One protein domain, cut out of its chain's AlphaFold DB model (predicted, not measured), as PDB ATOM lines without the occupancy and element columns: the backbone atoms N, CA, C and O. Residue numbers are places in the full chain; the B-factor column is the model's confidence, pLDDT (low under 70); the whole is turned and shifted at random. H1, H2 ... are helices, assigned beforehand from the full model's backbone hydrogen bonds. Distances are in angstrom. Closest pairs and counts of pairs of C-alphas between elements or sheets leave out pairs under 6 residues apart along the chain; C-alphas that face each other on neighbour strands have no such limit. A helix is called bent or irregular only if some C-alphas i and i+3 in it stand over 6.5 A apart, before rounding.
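This is residues 29 to 123 and 131 to 155 of the 710 residues of the protein "Metallophos domain-containing protein" of Candida tenuis (strain ATCC 10573 / BCRC 21748 / CBS 615 / JCM 9827 / NBRC 10315 / NRRL Y-1498 / VKM Y-70) (UniProt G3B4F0). H4 runs through the middle of a helical body: H2 and H3 pack on it, H1 is near it on another side, and H6 crosses H3. Loop residues 118 to 123 and 131 to 135, beside the cut, reach out from this body. The 120 printed residues include six named helices, H1 to H6 in chain order, and no named strand; the class is all helix. The whole is compact, with a radius of gyration of the C-alphas of 14.4 A and spans of 47 by 35 by 31 A.

Find C-alpha 33 at (34.453, 12.010, -29.176); from there H1 runs to residue 43, 15.1 A. Next come H2, residues 46 to 60, 20.7 A, and H3, residues 66 to 83, 25.4 A. H4, residues 85 to 102, spans 25.0 A and is irregular: C-alphas 86 and 89 are 8.0 A apart. H5, residues 109 to 113, spans 5.9 A; H6, residues 147 to 154, spans 10.6 A and ends at C-alpha 154, (4.661, 9.032, -26.884).

H1 is close to but not clearly touching H2: C-alphas 41 and 49, their closest, are 6.7 A apart. H2 touches H4 at a steep tilt of 51 degrees, closest at C-alphas 52 and 94, 5.2 A. H3 and H4 form a hairpin at a shallow tilt of 17 degrees, closest at C-alphas 81 and 88, 6.2 A. H6 touches H3 about perpendicular, 78 degrees, closest at C-alphas 78 and 152, 6.2 A. H4 and H5 only just touch, with 3 pairs of C-alphas within 8 A; the closest, 99 and 110, are 5.8 A apart. Every O i to N i+4 pair is within hydrogen-bond range in H1, H2, H3, H5 and H6, and 12 of 14 in H4.

The C-alphas farthest apart, of Asn 63 and Tyr 131, are 47.7 A apart. Look for the cut: residues 124 to 130 are not printed, and C-alphas 123 and 131 are 16.6 A apart. Of the links printed whole, none is long. The mean pLDDT of the printed part is 75.1; residues 29 to 37, 39 to 40, 106 to 123 and 131 to 145 are under 70.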
ATOM      1  N   HIS A  29      41.109  13.625 -25.081       43.50
ATOM      2  CA  HIS A  29      39.754  13.053 -25.022       43.50
ATOM      3  C   HIS A  29      38.696  13.967 -25.665       43.50
ATOM      4  O   HIS A  29      37.891  13.491 -26.460       43.50
ATOM      5  N   LYS A  30      38.762  15.293 -25.441       43.00
ATOM      6  CA  LYS A  30      37.877  16.282 -26.107       43.00
ATOM      7  C   LYS A  30      38.042  16.338 -27.633       43.00
ATOM      8  O   LYS A  30      37.174  16.845 -28.336       43.00
ATOM      9  N   ARG A  31      39.156  15.828 -28.172       35.62
ATOM     10  CA  ARG A  31      39.387  15.701 -29.622       35.62
ATOM     11  C   ARG A  31      38.995  14.334 -30.190       35.62
ATOM     12  O   ARG A  31      39.097  14.166 -31.403       35.62
ATOM     13  N   ASP A  32      38.541  13.401 -29.352       49.72
ATOM     14  CA  ASP A  32      38.309  12.001 -29.723       49.72
ATOM     15  C   ASP A  32      36.840  11.560 -29.625       49.72
ATOM     16  O   ASP A  32      36.530  10.475 -30.083       49.72
ATOM     17  N   GLU A  33      35.891  12.370 -29.133       51.53
ATOM     18  CA  GLU A  33      34.453  12.010 -29.176       51.53
ATOM     19  C   GLU A  33      33.920  11.917 -30.611       51.53
ATOM     20  O   GLU A  33      33.292  10.929 -30.990       51.53
ATOM     21  N   LEU A  34      34.260  12.885 -31.468       55.81
ATOM     22  CA  LEU A  34      33.992  12.785 -32.908       55.81
ATOM     23  C   LEU A  34      34.739  11.596 -33.535       55.81
ATOM     24  O   LEU A  34      34.213  10.945 -34.434       55.81
ATOM     25  N   GLY A  35      35.948  11.295 -33.049       57.44
ATOM     26  CA  GLY A  35      36.742  10.141 -33.477       57.44
ATOM     27  C   GLY A  35      36.073   8.811 -33.124       57.44
ATOM     28  O   GLY A  35      35.947   7.949 -33.989       57.44
ATOM     29  N   LEU A  36      35.572   8.684 -31.896       61.72
ATOM     30  CA  LEU A  36      34.849   7.533 -31.359       61.72
ATOM     31  C   LEU A  36      33.526   7.320 -32.088       61.72
ATOM     32  O   LEU A  36      33.219   6.198 -32.474       61.72
ATOM     33  N   ILE A  37      32.764   8.383 -32.339       67.62
ATOM     34  CA  ILE A  37      31.492   8.305 -33.064       67.62
ATOM     35  C   ILE A  37      31.691   7.896 -34.527       67.62
ATOM     36  O   ILE A  37      30.944   7.063 -35.049       67.62
ATOM     37  N   GLU A  38      32.708   8.434 -35.203       73.88
ATOM     38  CA  GLU A  38      33.059   7.991 -36.555       73.88
ATOM     39  C   GLU A  38      33.641   6.571 -36.565       73.88
ATOM     40  O   GLU A  38      33.346   5.799 -37.480       73.88
ATOM     41  N   GLN A  39      34.397   6.184 -35.535       69.56
ATOM     42  CA  GLN A  39      34.901   4.822 -35.374       69.56
ATOM     43  C   GLN A  39      33.747   3.828 -35.183       69.56
ATOM     44  O   GLN A  39      33.662   2.860 -35.938       69.56
ATOM     45  N   MET A  40      32.816   4.107 -34.265       68.62
ATOM     46  CA  MET A  40      31.601   3.315 -34.045       68.62
ATOM     47  C   MET A  40      30.813   3.146 -35.341       68.62
ATOM     48  O   MET A  40      30.409   2.037 -35.673       68.62
ATOM     49  N   TYR A  41      30.629   4.231 -36.097       74.50
ATOM     50  CA  TYR A  41      29.973   4.183 -37.399       74.50
ATOM     51  C   TYR A  41      30.733   3.289 -38.395       74.50
ATOM     52  O   TYR A  41      30.120   2.474 -39.082       74.50
ATOM     53  N   SER A  42      32.064   3.399 -38.456       78.38
ATOM     54  CA  SER A  42      32.896   2.608 -39.372       78.38
ATOM     55  C   SER A  42      32.939   1.111 -39.043       78.38
ATOM     56  O   SER A  42      33.129   0.296 -39.948       78.38
ATOM     57  N   ASP A  43      32.720   0.756 -37.774       78.69
ATOM     58  CA  ASP A  43      32.703  -0.623 -37.281       78.69
ATOM     59  C   ASP A  43      31.353  -1.331 -37.528       78.69
ATOM     60  O   ASP A  43      31.265  -2.558 -37.408       78.69
ATOM     61  N   LEU A  44      30.299  -0.594 -37.908       77.50
ATOM     62  CA  LEU A  44      28.987  -1.172 -38.211       77.50
ATOM     63  C   LEU A  44      29.003  -2.025 -39.495       77.50
ATOM     64  O   LEU A  44      29.751  -1.739 -40.432       77.50
ATOM     65  N   PRO A  45      28.132  -3.044 -39.609       87.12
ATOM     66  CA  PRO A  45      27.865  -3.721 -40.875       87.12
ATOM     67  C   PRO A  45      27.461  -2.745 -41.991       87.12
ATOM     68  O   PRO A  45      26.736  -1.782 -41.755       87.12
ATOM     69  N   PHE A  46      27.855  -3.033 -43.237       90.31
ATOM     70  CA  PHE A  46      27.505  -2.194 -44.396       90.31
ATOM     71  C   PHE A  46      26.007  -1.840 -44.512       90.31
ATOM     72  O   PHE A  46      25.722  -0.680 -44.794       90.31
ATOM     73  N   PRO A  47      25.044  -2.759 -44.284       88.50
ATOM     74  CA  PRO A  47      23.621  -2.405 -44.329       88.50
ATOM     75  C   PRO A  47      23.221  -1.327 -43.313       88.50
ATOM     76  O   PRO A  47      22.393  -0.474 -43.623       88.50
ATOM     77  N   ASP A  48      23.839  -1.334 -42.135       87.56
ATOM     78  CA  ASP A  48      23.537  -0.405 -41.044       87.56
ATOM     79  C   ASP A  48      24.185   0.962 -41.312       87.56
ATOM     80  O   ASP A  48      23.582   2.011 -41.079       87.56
ATOM     81  N   GLN A  49      25.391   0.961 -41.892       85.81
ATOM     82  CA  GLN A  49      26.033   2.172 -42.414       85.81
ATOM     83  C   GLN A  49      25.189   2.828 -43.517       85.81
ATOM     84  O   GLN A  49      24.967   4.042 -43.492       85.81
ATOM     85  N   ASP A  50      24.689   2.024 -44.461       91.56
ATOM     86  CA  ASP A  50      23.809   2.483 -45.538       91.56
ATOM     87  C   ASP A  50      22.501   3.050 -44.974       91.56
ATOM     88  O   ASP A  50      22.061   4.113 -45.418       91.56
ATOM     89  N   PHE A  51      21.899   2.394 -43.976       92.31
ATOM     90  CA  PHE A  51      20.721   2.905 -43.269       92.31
ATOM     91  C   PHE A  51      20.990   4.311 -42.718       92.31
ATOM     92  O   PHE A  51      20.323   5.273 -43.109       92.31
ATOM     93  N   ILE A  52      22.017   4.449 -41.873       88.94
ATOM     94  CA  ILE A  52      22.346   5.718 -41.214       88.94
ATOM     95  C   ILE A  52      22.657   6.797 -42.253       88.94
ATOM     96  O   ILE A  52      22.116   7.898 -42.176       88.94
ATOM     97  N   THR A  53      23.480   6.496 -43.260       92.31
ATOM     98  CA  THR A  53      23.864   7.468 -44.295       92.31
ATOM     99  C   THR A  53      22.672   7.946 -45.111       92.31
ATOM    100  O   THR A  53      22.540   9.149 -45.356       92.31
ATOM    101  N   ASN A  54      21.783   7.040 -45.523       94.06
ATOM    102  CA  ASN A  54      20.612   7.394 -46.324       94.06
ATOM    103  C   ASN A  54      19.633   8.271 -45.534       94.06
ATOM    104  O   ASN A  54      19.156   9.294 -46.041       94.06
ATOM    105  N   HIS A  55      19.358   7.908 -44.280       95.00
ATOM    106  CA  HIS A  55      18.430   8.650 -43.430       95.00
ATOM    107  C   HIS A  55      19.017   9.989 -42.961       95.00
ATOM    108  O   HIS A  55      18.323  11.006 -43.010       95.00
ATOM    109  N   LEU A  56      20.312  10.037 -42.630       93.19
ATOM    110  CA  LEU A  56      21.021  11.280 -42.317       93.19
ATOM    111  C   LEU A  56      21.017  12.242 -43.510       93.19
ATOM    112  O   LEU A  56      20.685  13.417 -43.352       93.19
ATOM    113  N   SER A  57      21.311  11.741 -44.715       93.50
ATOM    114  CA  SER A  57      21.268  12.545 -45.943       93.50
ATOM    115  C   SER A  57      19.864  13.088 -46.210       93.50
ATOM    116  O   SER A  57      19.715  14.227 -46.642       93.50
ATOM    117  N   THR A  58      18.827  12.297 -45.920       94.69
ATOM    118  CA  THR A  58      17.429  12.725 -46.067       94.69
ATOM    119  C   THR A  58      17.081  13.856 -45.100       94.69
ATOM    120  O   THR A  58      16.498  14.854 -45.521       94.69
ATOM    121  N   LEU A  59      17.474  13.737 -43.828       93.31
ATOM    122  CA  LEU A  59      17.278  14.784 -42.819       93.31
ATOM    123  C   LEU A  59      18.029  16.075 -43.174       93.31
ATOM    124  O   LEU A  59      17.472  17.165 -43.065       93.31
ATOM    125  N   GLN A  60      19.275  15.964 -43.640       91.88
ATOM    126  CA  GLN A  60      20.112  17.109 -44.018       91.88
ATOM    127  C   GLN A  60      19.671  17.781 -45.326       91.88
ATOM    128  O   GLN A  60      19.930  18.966 -45.522       91.88
ATOM    129  N   ALA A  61      19.010  17.045 -46.222       93.69
ATOM    130  CA  ALA A  61      18.485  17.578 -47.477       93.69
ATOM    131  C   ALA A  61      17.152  18.331 -47.312       93.69
ATOM    132  O   ALA A  61      16.647  18.886 -48.293       93.69
ATOM    133  N   PHE A  62      16.566  18.346 -46.109       94.00
ATOM    134  CA  PHE A  62      15.325  19.068 -45.852       94.00
ATOM    135  C   PHE A  62      15.510  20.571 -46.098       94.00
ATOM    136  O   PHE A  62      16.393  21.213 -45.532       94.00
ATOM    137  N   ASN A  63      14.658  21.136 -46.954       91.94
ATOM    138  CA  ASN A  63      14.693  22.547 -47.319       91.94
ATOM    139  C   ASN A  63      13.525  23.280 -46.648       91.94
ATOM    140  O   ASN A  63      12.386  23.175 -47.103       91.94
ATOM    141  N   GLY A  64      13.817  24.013 -45.577       92.44
ATOM    142  CA  GLY A  64      12.852  24.789 -44.800       92.44
ATOM    143  C   GLY A  64      13.558  25.729 -43.826       92.44
ATOM    144  O   GLY A  64      14.787  25.840 -43.841       92.44
ATOM    145  N   SER A  65      12.793  26.423 -42.982       95.19
ATOM    146  CA  SER A  65      13.383  27.183 -41.876       95.19
ATOM    147  C   SER A  65      14.052  26.245 -40.859       95.19
ATOM    148  O   SER A  65      13.826  25.033 -40.867       95.19
ATOM    149  N   LYS A  66      14.867  26.791 -39.945       92.75
ATOM    150  CA  LYS A  66      15.435  25.991 -38.845       92.75
ATOM    151  C   LYS A  66      14.335  25.374 -37.965       92.75
ATOM    152  O   LYS A  66      14.474  24.231 -37.541       92.75
ATOM    153  N   CYS A  67      13.238  26.104 -37.755       94.62
ATOM    154  CA  CYS A  67      12.053  25.609 -37.059       94.62
ATOM    155  C   CYS A  67      11.420  24.423 -37.807       94.62
ATOM    156  O   CYS A  67      11.265  23.347 -37.231       94.62
ATOM    157  N   ASP A  68      11.172  24.563 -39.116       95.31
ATOM    158  CA  ASP A  68      10.617  23.478 -39.939       95.31
ATOM    159  C   ASP A  68      11.529  22.245 -39.944       95.31
ATOM    160  O   ASP A  68      11.048  21.114 -39.897       95.31
ATOM    161  N   ALA A  69      12.851  22.447 -39.971       94.12
ATOM    162  CA  ALA A  69      13.826  21.364 -39.910       94.12
ATOM    163  C   ALA A  69      13.762  20.611 -38.572       94.12
ATOM    164  O   ALA A  69      13.806  19.380 -38.566       94.12
ATOM    165  N   CYS A  70      13.592  21.324 -37.453       92.94
ATOM    166  CA  CYS A  70      13.390  20.709 -36.142       92.94
ATOM    167  C   CYS A  70      12.081  19.908 -36.077       92.94
ATOM    168  O   CYS A  70      12.097  18.747 -35.662       92.94
ATOM    169  N   LYS A  71      10.964  20.461 -36.562       94.19
ATOM    170  CA  LYS A  71       9.688  19.728 -36.620       94.19
ATOM    171  C   LYS A  71       9.798  18.486 -37.504       94.19
ATOM    172  O   LYS A  71       9.401  17.387 -37.114       94.19
ATOM    173  N   ASN A  72      10.410  18.638 -38.681       94.44
ATOM    174  CA  ASN A  72      10.643  17.540 -39.610       94.44
ATOM    175  C   ASN A  72      11.542  16.451 -39.002       94.44
ATOM    176  O   ASN A  72      11.267  15.277 -39.232       94.44
ATOM    177  N   LYS A  73      12.558  16.803 -38.193       92.75
ATOM    178  CA  LYS A  73      13.382  15.836 -37.439       92.75
ATOM    179  C   LYS A  73      12.498  14.896 -36.619       92.75
ATOM    180  O   LYS A  73      12.636  13.682 -36.735       92.75
ATOM    181  N   ILE A  74      11.570  15.451 -35.839       92.62
ATOM    182  CA  ILE A  74      10.687  14.691 -34.944       92.62
ATOM    183  C   ILE A  74       9.683  13.840 -35.731       92.62
ATOM    184  O   ILE A  74       9.573  12.637 -35.488       92.62
ATOM    185  N   HIS A  75       9.026  14.411 -36.746       93.69
ATOM    186  CA  HIS A  75       8.132  13.649 -37.625       93.69
ATOM    187  C   HIS A  75       8.841  12.494 -38.333       93.69
ATOM    188  O   HIS A  75       8.318  11.381 -38.396       93.69
ATOM    189  N   TYR A  76      10.027  12.755 -38.881       94.00
ATOM    190  CA  TYR A  76      10.791  11.765 -39.625       94.00
ATOM    191  C   TYR A  76      11.295  10.648 -38.714       94.00
ATOM    192  O   TYR A  76      11.127   9.479 -39.050       94.00
ATOM    193  N   ALA A  77      11.833  10.989 -37.539       92.00
ATOM    194  CA  ALA A  77      12.254  10.023 -36.528       92.00
ATOM    195  C   ALA A  77      11.114   9.076 -36.132       92.00
ATOM    196  O   ALA A  77      11.282   7.857 -36.129       92.00
ATOM    197  N   ARG A  78       9.929   9.632 -35.853       91.94
ATOM    198  CA  ARG A  78       8.751   8.848 -35.477       91.94
ATOM    199  C   ARG A  78       8.255   7.964 -36.616       91.94
ATOM    200  O   ARG A  78       7.945   6.802 -36.380       91.94
ATOM    201  N   LYS A  79       8.247   8.484 -37.847       93.12
ATOM    202  CA  LYS A  79       7.917   7.701 -39.040       93.12
ATOM    203  C   LYS A  79       8.865   6.512 -39.205       93.12
ATOM    204  O   LYS A  79       8.391   5.405 -39.425       93.12
ATOM    205  N   LEU A  80      10.177   6.731 -39.088       92.00
ATOM    206  CA  LEU A  80      11.158   5.647 -39.171       92.00
ATOM    207  C   LEU A  80      10.934   4.606 -38.081       92.00
ATOM    208  O   LEU A  80      10.994   3.416 -38.359       92.00
ATOM    209  N   TYR A  81      10.633   5.051 -36.864       90.06
ATOM    210  CA  TYR A  81      10.344   4.143 -35.762       90.06
ATOM    211  C   TYR A  81       9.102   3.281 -36.040       90.06
ATOM    212  O   TYR A  81       9.105   2.089 -35.747       90.06
ATOM    213  N   ASP A  82       8.045   3.863 -36.610       91.06
ATOM    214  CA  ASP A  82       6.818   3.130 -36.939       91.06
ATOM    215  C   ASP A  82       7.007   2.159 -38.121       91.06
ATOM    216  O   ASP A  82       6.361   1.110 -38.166       91.06
ATOM    217  N   GLU A  83       7.878   2.497 -39.078       92.31
ATOM    218  CA  GLU A  83       8.203   1.654 -40.237       92.31
ATOM    219  C   GLU A  83       9.191   0.524 -39.895       92.31
ATOM    220  O   GLU A  83       9.075  -0.565 -40.460       92.31
ATOM    221  N   ASP A  84      10.136   0.768 -38.981       87.75
ATOM    222  CA  ASP A  84      11.237  -0.144 -38.655       87.75
ATOM    223  C   ASP A  84      11.614  -0.127 -37.152       87.75
ATOM    224  O   ASP A  84      12.681   0.359 -36.756       87.75
ATOM    225  N   PRO A  85      10.736  -0.651 -36.274       83.56
ATOM    226  CA  PRO A  85      10.920  -0.572 -34.823       83.56
ATOM    227  C   PRO A  85      12.114  -1.390 -34.304       83.56
ATOM    228  O   PRO A  85      12.692  -1.042 -33.272       83.56
ATOM    229  N   ASP A  86      12.518  -2.449 -35.014       84.44
ATOM    230  CA  ASP A  86      13.650  -3.303 -34.623       84.44
ATOM    231  C   ASP A  86      15.000  -2.564 -34.773       84.44
ATOM    232  O   ASP A  86      15.963  -2.849 -34.053       84.44
ATOM    233  N   ASN A  87      15.056  -1.546 -35.639       85.62
ATOM    234  CA  ASN A  87      16.242  -0.730 -35.908       85.62
ATOM    235  C   ASN A  87      16.270   0.601 -35.140       85.62
ATOM    236  O   ASN A  87      16.996   1.526 -35.508       85.62
ATOM    237  N   GLN A  88      15.549   0.696 -34.017       82.19
ATOM    238  CA  GLN A  88      15.535   1.883 -33.147       82.19
ATOM    239  C   GLN A  88      16.927   2.431 -32.787       82.19
ATOM    240  O   GLN A  88      17.110   3.642 -32.692       82.19
ATOM    241  N   HIS A  89      17.919   1.552 -32.644       80.62
ATOM    242  CA  HIS A  89      19.287   1.925 -32.309       80.62
ATOM    243  C   HIS A  89      20.010   2.632 -33.461       80.62
ATOM    244  O   HIS A  89      20.780   3.563 -33.236       80.62
ATOM    245  N   LEU A  90      19.702   2.258 -34.706       85.31
ATOM    246  CA  LEU A  90      20.187   2.948 -35.899       85.31
ATOM    247  C   LEU A  90      19.464   4.285 -36.105       85.31
ATOM    248  O   LEU A  90      20.076   5.247 -36.572       85.31
ATOM    249  N   ILE A  91      18.183   4.373 -35.725       88.25
ATOM    250  CA  ILE A  91      17.427   5.637 -35.720       88.25
ATOM    251  C   ILE A  91      18.051   6.608 -34.715       88.25
ATOM    252  O   ILE A  91      18.403   7.724 -35.094       88.25
ATOM    253  N   ALA A  92      18.267   6.171 -33.472       83.25
ATOM    254  CA  ALA A  92      18.939   6.967 -32.447       83.25
ATOM    255  C   ALA A  92      20.320   7.441 -32.928       83.25
ATOM    256  O   ALA A  92      20.627   8.628 -32.845       83.25
ATOM    257  N   PHE A  93      21.115   6.550 -33.536       83.75
ATOM    258  CA  PHE A  93      22.435   6.911 -34.058       83.75
ATOM    259  C   PHE A  93      22.350   7.941 -35.198       83.75
ATOM    260  O   PHE A  93      23.106   8.913 -35.240       83.75
ATOM    261  N   THR A  94      21.386   7.781 -36.105       89.56
ATOM    262  CA  THR A  94      21.133   8.749 -37.180       89.56
ATOM    263  C   THR A  94      20.829  10.137 -36.617       89.56
ATOM    264  O   THR A  94      21.383  11.132 -37.091       89.56
ATOM    265  N   LEU A  95      19.976  10.213 -35.595       87.50
ATOM    266  CA  LEU A  95      19.570  11.477 -34.986       87.50
ATOM    267  C   LEU A  95      20.705  12.109 -34.162       87.50
ATOM    268  O   LEU A  95      20.881  13.326 -34.214       87.50
ATOM    269  N   PHE A  96      21.535  11.301 -33.497       82.88
ATOM    270  CA  PHE A  96      22.733  11.776 -32.802       82.88
ATOM    271  C   PHE A  96      23.756  12.375 -33.783       82.88
ATOM    272  O   PHE A  96      24.192  13.516 -33.617       82.88
ATOM    273  N   LYS A  97      24.055  11.680 -34.896       84.00
ATOM    274  CA  LYS A  97      24.908  12.230 -35.970       84.00
ATOM    275  C   LYS A  97      24.304  13.493 -36.598       84.00
ATOM    276  O   LYS A  97      25.045  14.413 -36.943       84.00
ATOM    277  N   TYR A  98      22.978  13.567 -36.740       88.38
ATOM    278  CA  TYR A  98      22.287  14.772 -37.212       88.38
ATOM    279  C   TYR A  98      22.462  15.956 -36.251       88.38
ATOM    280  O   TYR A  98      22.728  17.073 -36.705       88.38
ATOM    281  N   CYS A  99      22.370  15.715 -34.941       83.00
ATOM    282  CA  CYS A  99      22.623  16.730 -33.924       83.00
ATOM    283  C   CYS A  99      24.063  17.250 -34.002       83.00
ATOM    284  O   CYS A  99      24.261  18.461 -34.114       83.00
ATOM    285  N   ILE A 100      25.057  16.352 -34.038       80.19
ATOM    286  CA  ILE A 100      26.477  16.729 -34.144       80.19
ATOM    287  C   ILE A 100      26.715  17.559 -35.409       80.19
ATOM    288  O   ILE A 100      27.378  18.595 -35.380       80.19
ATOM    289  N   ALA A 101      26.137  17.138 -36.537       83.50
ATOM    290  CA  ALA A 101      26.277  17.854 -37.800       83.50
ATOM    291  C   ALA A 101      25.653  19.261 -37.767       83.50
ATOM    292  O   ALA A 101      26.112  20.142 -38.503       83.50
ATOM    293  N   SER A 102      24.631  19.457 -36.932       81.56
ATOM    294  CA  SER A 102      23.917  20.723 -36.742       81.56
ATOM    295  C   SER A 102      24.590  21.641 -35.709       81.56
ATOM    296  O   SER A 102      24.383  22.850 -35.769       81.56
ATOM    297  N   ASN A 103      25.433  21.098 -34.820       75.75
ATOM    298  CA  ASN A 103      26.103  21.812 -33.725       75.75
ATOM    299  C   ASN A 103      27.636  21.667 -33.792       75.75
ATOM    300  O   ASN A 103      28.284  21.283 -32.826       75.75
ATOM    301  N   LYS A 104      28.241  21.973 -34.946       73.75
ATOM    302  CA  LYS A 104      29.689  21.764 -35.171       73.75
ATOM    303  C   LYS A 104      30.600  22.540 -34.220       73.75
ATOM    304  O   LYS A 104      31.713  22.089 -33.970       73.75
ATOM    305  N   ASP A 105      30.138  23.692 -33.747       70.31
ATOM    306  CA  ASP A 105      30.905  24.563 -32.854       70.31
ATOM    307  C   ASP A 105      30.853  24.077 -31.395       70.31
ATOM    308  O   ASP A 105      31.734  24.412 -30.611       70.31
ATOM    309  N   ASP A 106      29.849  23.265 -31.045       66.44
ATOM    310  CA  ASP A 106      29.661  22.702 -29.706       66.44
ATOM    311  C   ASP A 106      28.893  21.364 -29.777       66.44
ATOM    312  O   ASP A 106      27.671  21.326 -29.581       66.44
ATOM    313  N   PRO A 107      29.583  20.254 -30.100       62.84
ATOM    314  CA  PRO A 107      28.948  18.944 -30.217       62.84
ATOM    315  C   PRO A 107      28.413  18.411 -28.879       62.84
ATOM    316  O   PRO A 107      27.504  17.584 -28.904       62.84
ATOM    317  N   THR A 108      28.887  18.924 -27.736       60.75
ATOM    318  CA  THR A 108      28.468  18.481 -26.387       60.75
ATOM    319  C   THR A 108      27.003  18.802 -26.075       60.75
ATOM    320  O   THR A 108      26.363  18.175 -25.228       60.75
ATOM    321  N   LYS A 109      26.397  19.727 -26.836       65.62
ATOM    322  CA  LYS A 109      24.943  19.952 -26.825       65.62
ATOM    323  C   LYS A 109      24.156  18.687 -27.155       65.62
ATOM    324  O   LYS A 109      23.018  18.547 -26.727       65.62
ATOM    325  N   CYS A 110      24.725  17.760 -27.915       68.69
ATOM    326  CA  CYS A 110      24.017  16.552 -28.323       68.69
ATOM    327  C   CYS A 110      23.883  15.520 -27.206       68.69
ATOM    328  O   CYS A 110      22.906  14.771 -27.207       68.69
ATOM    329  N   ASP A 111      24.788  15.553 -26.233       58.19
ATOM    330  CA  ASP A 111      24.762  14.677 -25.060       58.19
ATOM    331  C   ASP A 111      23.694  15.131 -24.053       58.19
ATOM    332  O   ASP A 111      23.213  14.346 -23.249       58.19
ATOM    333  N   THR A 112      23.292  16.408 -24.124       55.19
ATOM    334  CA  THR A 112      22.477  17.079 -23.099       55.19
ATOM    335  C   THR A 112      21.143  17.655 -23.593       55.19
ATOM    336  O   THR A 112      20.419  18.294 -22.826       55.19
ATOM    337  N   VAL A 113      20.781  17.470 -24.863       58.22
ATOM    338  CA  VAL A 113      19.523  18.019 -25.412       58.22
ATOM    339  C   VAL A 113      18.502  16.923 -25.694       58.22
ATOM    340  O   VAL A 113      17.351  17.054 -25.275       58.22
ATOM    341  N   ASP A 114      18.928  15.845 -26.357       62.72
ATOM    342  CA  ASP A 114      18.016  14.819 -26.864       62.72
ATOM    343  C   ASP A 114      18.322  13.424 -26.304       62.72
ATOM    344  O   ASP A 114      17.396  12.758 -25.866       62.72
ATOM    345  N   PHE A 115      19.578  12.966 -26.262       61.56
ATOM    346  CA  PHE A 115      19.904  11.543 -26.078       61.56
ATOM    347  C   PHE A 115      20.352  11.200 -24.658       61.56
ATOM    348  O   PHE A 115      21.541  11.082 -24.389       61.56
ATOM    349  N   PHE A 116      19.388  10.964 -23.772       58.91
ATOM    350  CA  PHE A 116      19.643  10.543 -22.389       58.91
ATOM    351  C   PHE A 116      19.180   9.111 -22.120       58.91
ATOM    352  O   PHE A 116      18.318   8.597 -22.819       58.91
ATOM    353  N   LEU A 117      19.739   8.446 -21.113       50.41
ATOM    354  CA  LEU A 117      19.511   7.027 -20.803       50.41
ATOM    355  C   LEU A 117      18.136   6.735 -20.152       50.41
ATOM    356  O   LEU A 117      17.849   7.362 -19.144       50.41
ATOM    357  N   THR A 118      17.410   5.682 -20.585       44.84
ATOM    358  CA  THR A 118      16.759   4.694 -19.674       44.84
ATOM    359  C   THR A 118      16.453   3.326 -20.313       44.84
ATOM    360  O   THR A 118      15.938   3.254 -21.420       44.84
ATOM    361  N   THR A 119      16.719   2.308 -19.477       44.81
ATOM    362  CA  THR A 119      16.218   0.936 -19.169       44.81
ATOM    363  C   THR A 119      15.478  -0.020 -20.135       44.81
ATOM    364  O   THR A 119      14.260  -0.200 -20.088       44.81
ATOM    365  N   GLN A 120      16.260  -0.919 -20.737       38.47
ATOM    366  CA  GLN A 120      15.923  -2.283 -21.140       38.47
ATOM    367  C   GLN A 120      17.083  -3.279 -20.965       38.47
ATOM    368  O   GLN A 120      16.823  -4.483 -20.863       38.47
ATOM    369  N   SER A 121      18.354  -2.859 -20.860       37.56
ATOM    370  CA  SER A 121      19.448  -3.828 -20.674       37.56
ATOM    371  C   SER A 121      19.750  -4.108 -19.203       37.56
ATOM    372  O   SER A 121      20.638  -3.527 -18.589       37.56
ATOM    373  N   ASN A 122      19.079  -5.133 -18.686       37.09
ATOM    374  CA  ASN A 122      19.438  -5.907 -17.491       37.09
ATOM    375  C   ASN A 122      20.790  -6.666 -17.620       37.09
ATOM    376  O   ASN A 122      20.962  -7.768 -17.100       37.09
ATOM    377  N   LEU A 123      21.751  -6.141 -18.377       37.47
ATOM    378  CA  LEU A 123      23.013  -6.793 -18.725       37.47
ATOM    379  C   LEU A 123      24.059  -5.668 -18.780       37.47
ATOM    380  O   LEU A 123      24.030  -4.870 -19.702       37.47
ATOM    381  N   TYR A 131      19.119  -0.067  -4.380       44.16
ATOM    382  CA  TYR A 131      19.077   1.324  -4.824       44.16
ATOM    383  C   TYR A 131      20.011   1.601  -6.017       44.16
ATOM    384  O   TYR A 131      20.239   2.765  -6.321       44.16
ATOM    385  N   ASP A 132      20.593   0.572  -6.648       40.50
ATOM    386  CA  ASP A 132      21.375   0.765  -7.876       40.50
ATOM    387  C   ASP A 132      20.404   0.996  -9.038       40.50
ATOM    388  O   ASP A 132      19.766   0.061  -9.533       40.50
ATOM    389  N   SER A 133      20.258   2.254  -9.442       41.03
ATOM    390  CA  SER A 133      19.616   2.615 -10.698       41.03
ATOM    391  C   SER A 133      20.573   2.280 -11.848       41.03
ATOM    392  O   SER A 133      21.790   2.382 -11.732       41.03
ATOM    393  N   SER A 134      20.040   1.771 -12.954       44.34
ATOM    394  CA  SER A 134      20.804   1.148 -14.044       44.34
ATOM    395  C   SER A 134      21.537   2.148 -14.956       44.34
ATOM    396  O   SER A 134      21.540   1.970 -16.175       44.34
ATOM    397  N   PHE A 135      22.120   3.208 -14.396       50.12
ATOM    398  CA  PHE A 135      22.790   4.267 -15.149       50.12
ATOM    399  C   PHE A 135      24.313   4.275 -14.931       50.12
ATOM    400  O   PHE A 135      24.797   3.839 -13.888       50.12
ATOM    401  N   GLY A 136      25.058   4.749 -15.937       52.19
ATOM    402  CA  GLY A 136      26.523   4.867 -15.920       52.19
ATOM    403  C   GLY A 136      26.998   6.237 -15.428       52.19
ATOM    404  O   GLY A 136      27.364   6.372 -14.264       52.19
ATOM    405  N   ASP A 137      26.976   7.236 -16.313       57.16
ATOM    406  CA  ASP A 137      27.317   8.649 -16.060       57.16
ATOM    407  C   ASP A 137      26.460   9.592 -16.940       57.16
ATOM    408  O   ASP A 137      25.845   9.124 -17.906       57.16
ATOM    409  N   GLU A 138      26.372  10.893 -16.611       57.06
ATOM    410  CA  GLU A 138      25.517  11.873 -17.333       57.06
ATOM    411  C   GLU A 138      25.943  12.081 -18.801       57.06
ATOM    412  O   GLU A 138      25.131  12.482 -19.630       57.06
ATOM    413  N   THR A 139      27.202  11.789 -19.144       56.09
ATOM    414  CA  THR A 139      27.770  11.993 -20.492       56.09
ATOM    415  C   THR A 139      27.635  10.786 -21.420       56.09
ATOM    416  O   THR A 139      27.980  10.854 -22.600       56.09
ATOM    417  N   SER A 140      27.157   9.654 -20.910       58.22
ATOM    418  CA  SER A 140      27.099   8.410 -21.672       58.22
ATOM    419  C   SER A 140      25.861   8.330 -22.574       58.22
ATOM    420  O   SER A 140      24.717   8.409 -22.129       58.22
ATOM    421  N   VAL A 141      26.086   8.092 -23.870       59.59
ATOM    422  CA  VAL A 141      25.018   7.933 -24.871       59.59
ATOM    423  C   VAL A 141      24.732   6.448 -25.116       59.59
ATOM    424  O   VAL A 141      25.589   5.711 -25.610       59.59
ATOM    425  N   ASN A 142      23.504   5.998 -24.837       62.78
ATOM    426  CA  ASN A 142      23.046   4.645 -25.173       62.78
ATOM    427  C   ASN A 142      22.102   4.656 -26.381       62.78
ATOM    428  O   ASN A 142      20.944   5.065 -26.314       62.78
ATOM    429  N   LEU A 143      22.590   4.141 -27.507       68.62
ATOM    430  CA  LEU A 143      21.821   4.102 -28.749       68.62
ATOM    431  C   LEU A 143      20.687   3.069 -28.719       68.62
ATOM    432  O   LEU A 143      19.691   3.254 -29.406       68.62
ATOM    433  N   PHE A 144      20.800   2.004 -27.927       63.88
ATOM    434  CA  PHE A 144      19.775   0.960 -27.855       63.88
ATOM    435  C   PHE A 144      18.595   1.337 -26.963       63.88
ATOM    436  O   PHE A 144      17.509   0.783 -27.132       63.88
ATOM    437  N   ASP A 145      18.830   2.239 -26.014       62.66
ATOM    438  CA  ASP A 145      17.981   2.406 -24.846       62.66
ATOM    439  C   ASP A 145      18.140   3.815 -24.259       62.66
ATOM    440  O   ASP A 145      18.969   4.074 -23.384       62.66
ATOM    441  N   ASN A 146      17.387   4.751 -24.834       70.12
ATOM    442  CA  ASN A 146      17.402   6.158 -24.455       70.12
ATOM    443  C   ASN A 146      15.983   6.732 -24.366       70.12
ATOM    444  O   ASN A 146      15.082   6.370 -25.132       70.12
ATOM    445  N   ASP A 147      15.827   7.678 -23.447       75.50
ATOM    446  CA  ASP A 147      14.605   8.415 -23.152       75.50
ATOM    447  C   ASP A 147      14.081   9.173 -24.351       75.50
ATOM    448  O   ASP A 147      12.869   9.290 -24.502       75.50
ATOM    449  N   PHE A 148      14.961   9.616 -25.254       79.06
ATOM    450  CA  PHE A 148      14.522  10.251 -26.488       79.06
ATOM    451  C   PHE A 148      13.642   9.323 -27.307       79.06
ATOM    452  O   PHE A 148      12.546   9.698 -27.712       79.06
ATOM    453  N   MET A 149      14.101   8.091 -27.541       80.19
ATOM    454  CA  MET A 149      13.340   7.107 -28.302       80.19
ATOM    455  C   MET A 149      12.049   6.725 -27.581       80.19
ATOM    456  O   MET A 149      11.044   6.468 -28.246       80.19
ATOM    457  N   HIS A 150      12.037   6.713 -26.247       80.81
ATOM    458  CA  HIS A 150      10.816   6.477 -25.483       80.81
ATOM    459  C   HIS A 150       9.830   7.643 -25.629       80.81
ATOM    460  O   HIS A 150       8.686   7.444 -26.041       80.81
ATOM    461  N   MET A 151      10.290   8.864 -25.381       84.06
ATOM    462  CA  MET A 151       9.525  10.093 -25.533       84.06
ATOM    463  C   MET A 151       8.977  10.224 -26.959       84.06
ATOM    464  O   MET A 151       7.779  10.443 -27.122       84.06
ATOM    465  N   LEU A 152       9.787   9.963 -27.992       85.25
ATOM    466  CA  LEU A 152       9.374   9.991 -29.401       85.25
ATOM    467  C   LEU A 152       8.177   9.076 -29.682       85.25
ATOM    468  O   LEU A 152       7.305   9.437 -30.470       85.25
ATOM    469  N   ARG A 153       8.093   7.904 -29.036       85.31
ATOM    470  CA  ARG A 153       6.939   6.996 -29.181       85.31
ATOM    471  C   ARG A 153       5.652   7.601 -28.632       85.31
ATOM    472  O   ARG A 153       4.569   7.290 -29.126       85.31
ATOM    473  N   LEU A 154       5.775   8.423 -27.599       86.19
ATOM    474  CA  LEU A 154       4.661   9.032 -26.884       86.19
ATOM    475  C   LEU A 154       4.329  10.437 -27.406       86.19
ATOM    476  O   LEU A 154       3.248  10.943 -27.122       86.19
ATOM    477  N   PHE A 155       5.231  11.053 -28.173       87.12
ATOM    478  CA  PHE A 155       5.112  12.430 -28.633       87.12
ATOM    479  C   PHE A 155       3.921  12.639 -29.580       87.12
ATOM    480  O   PHE A 155       3.726  11.890 -30.547       87.12
TER     481      PHE A 155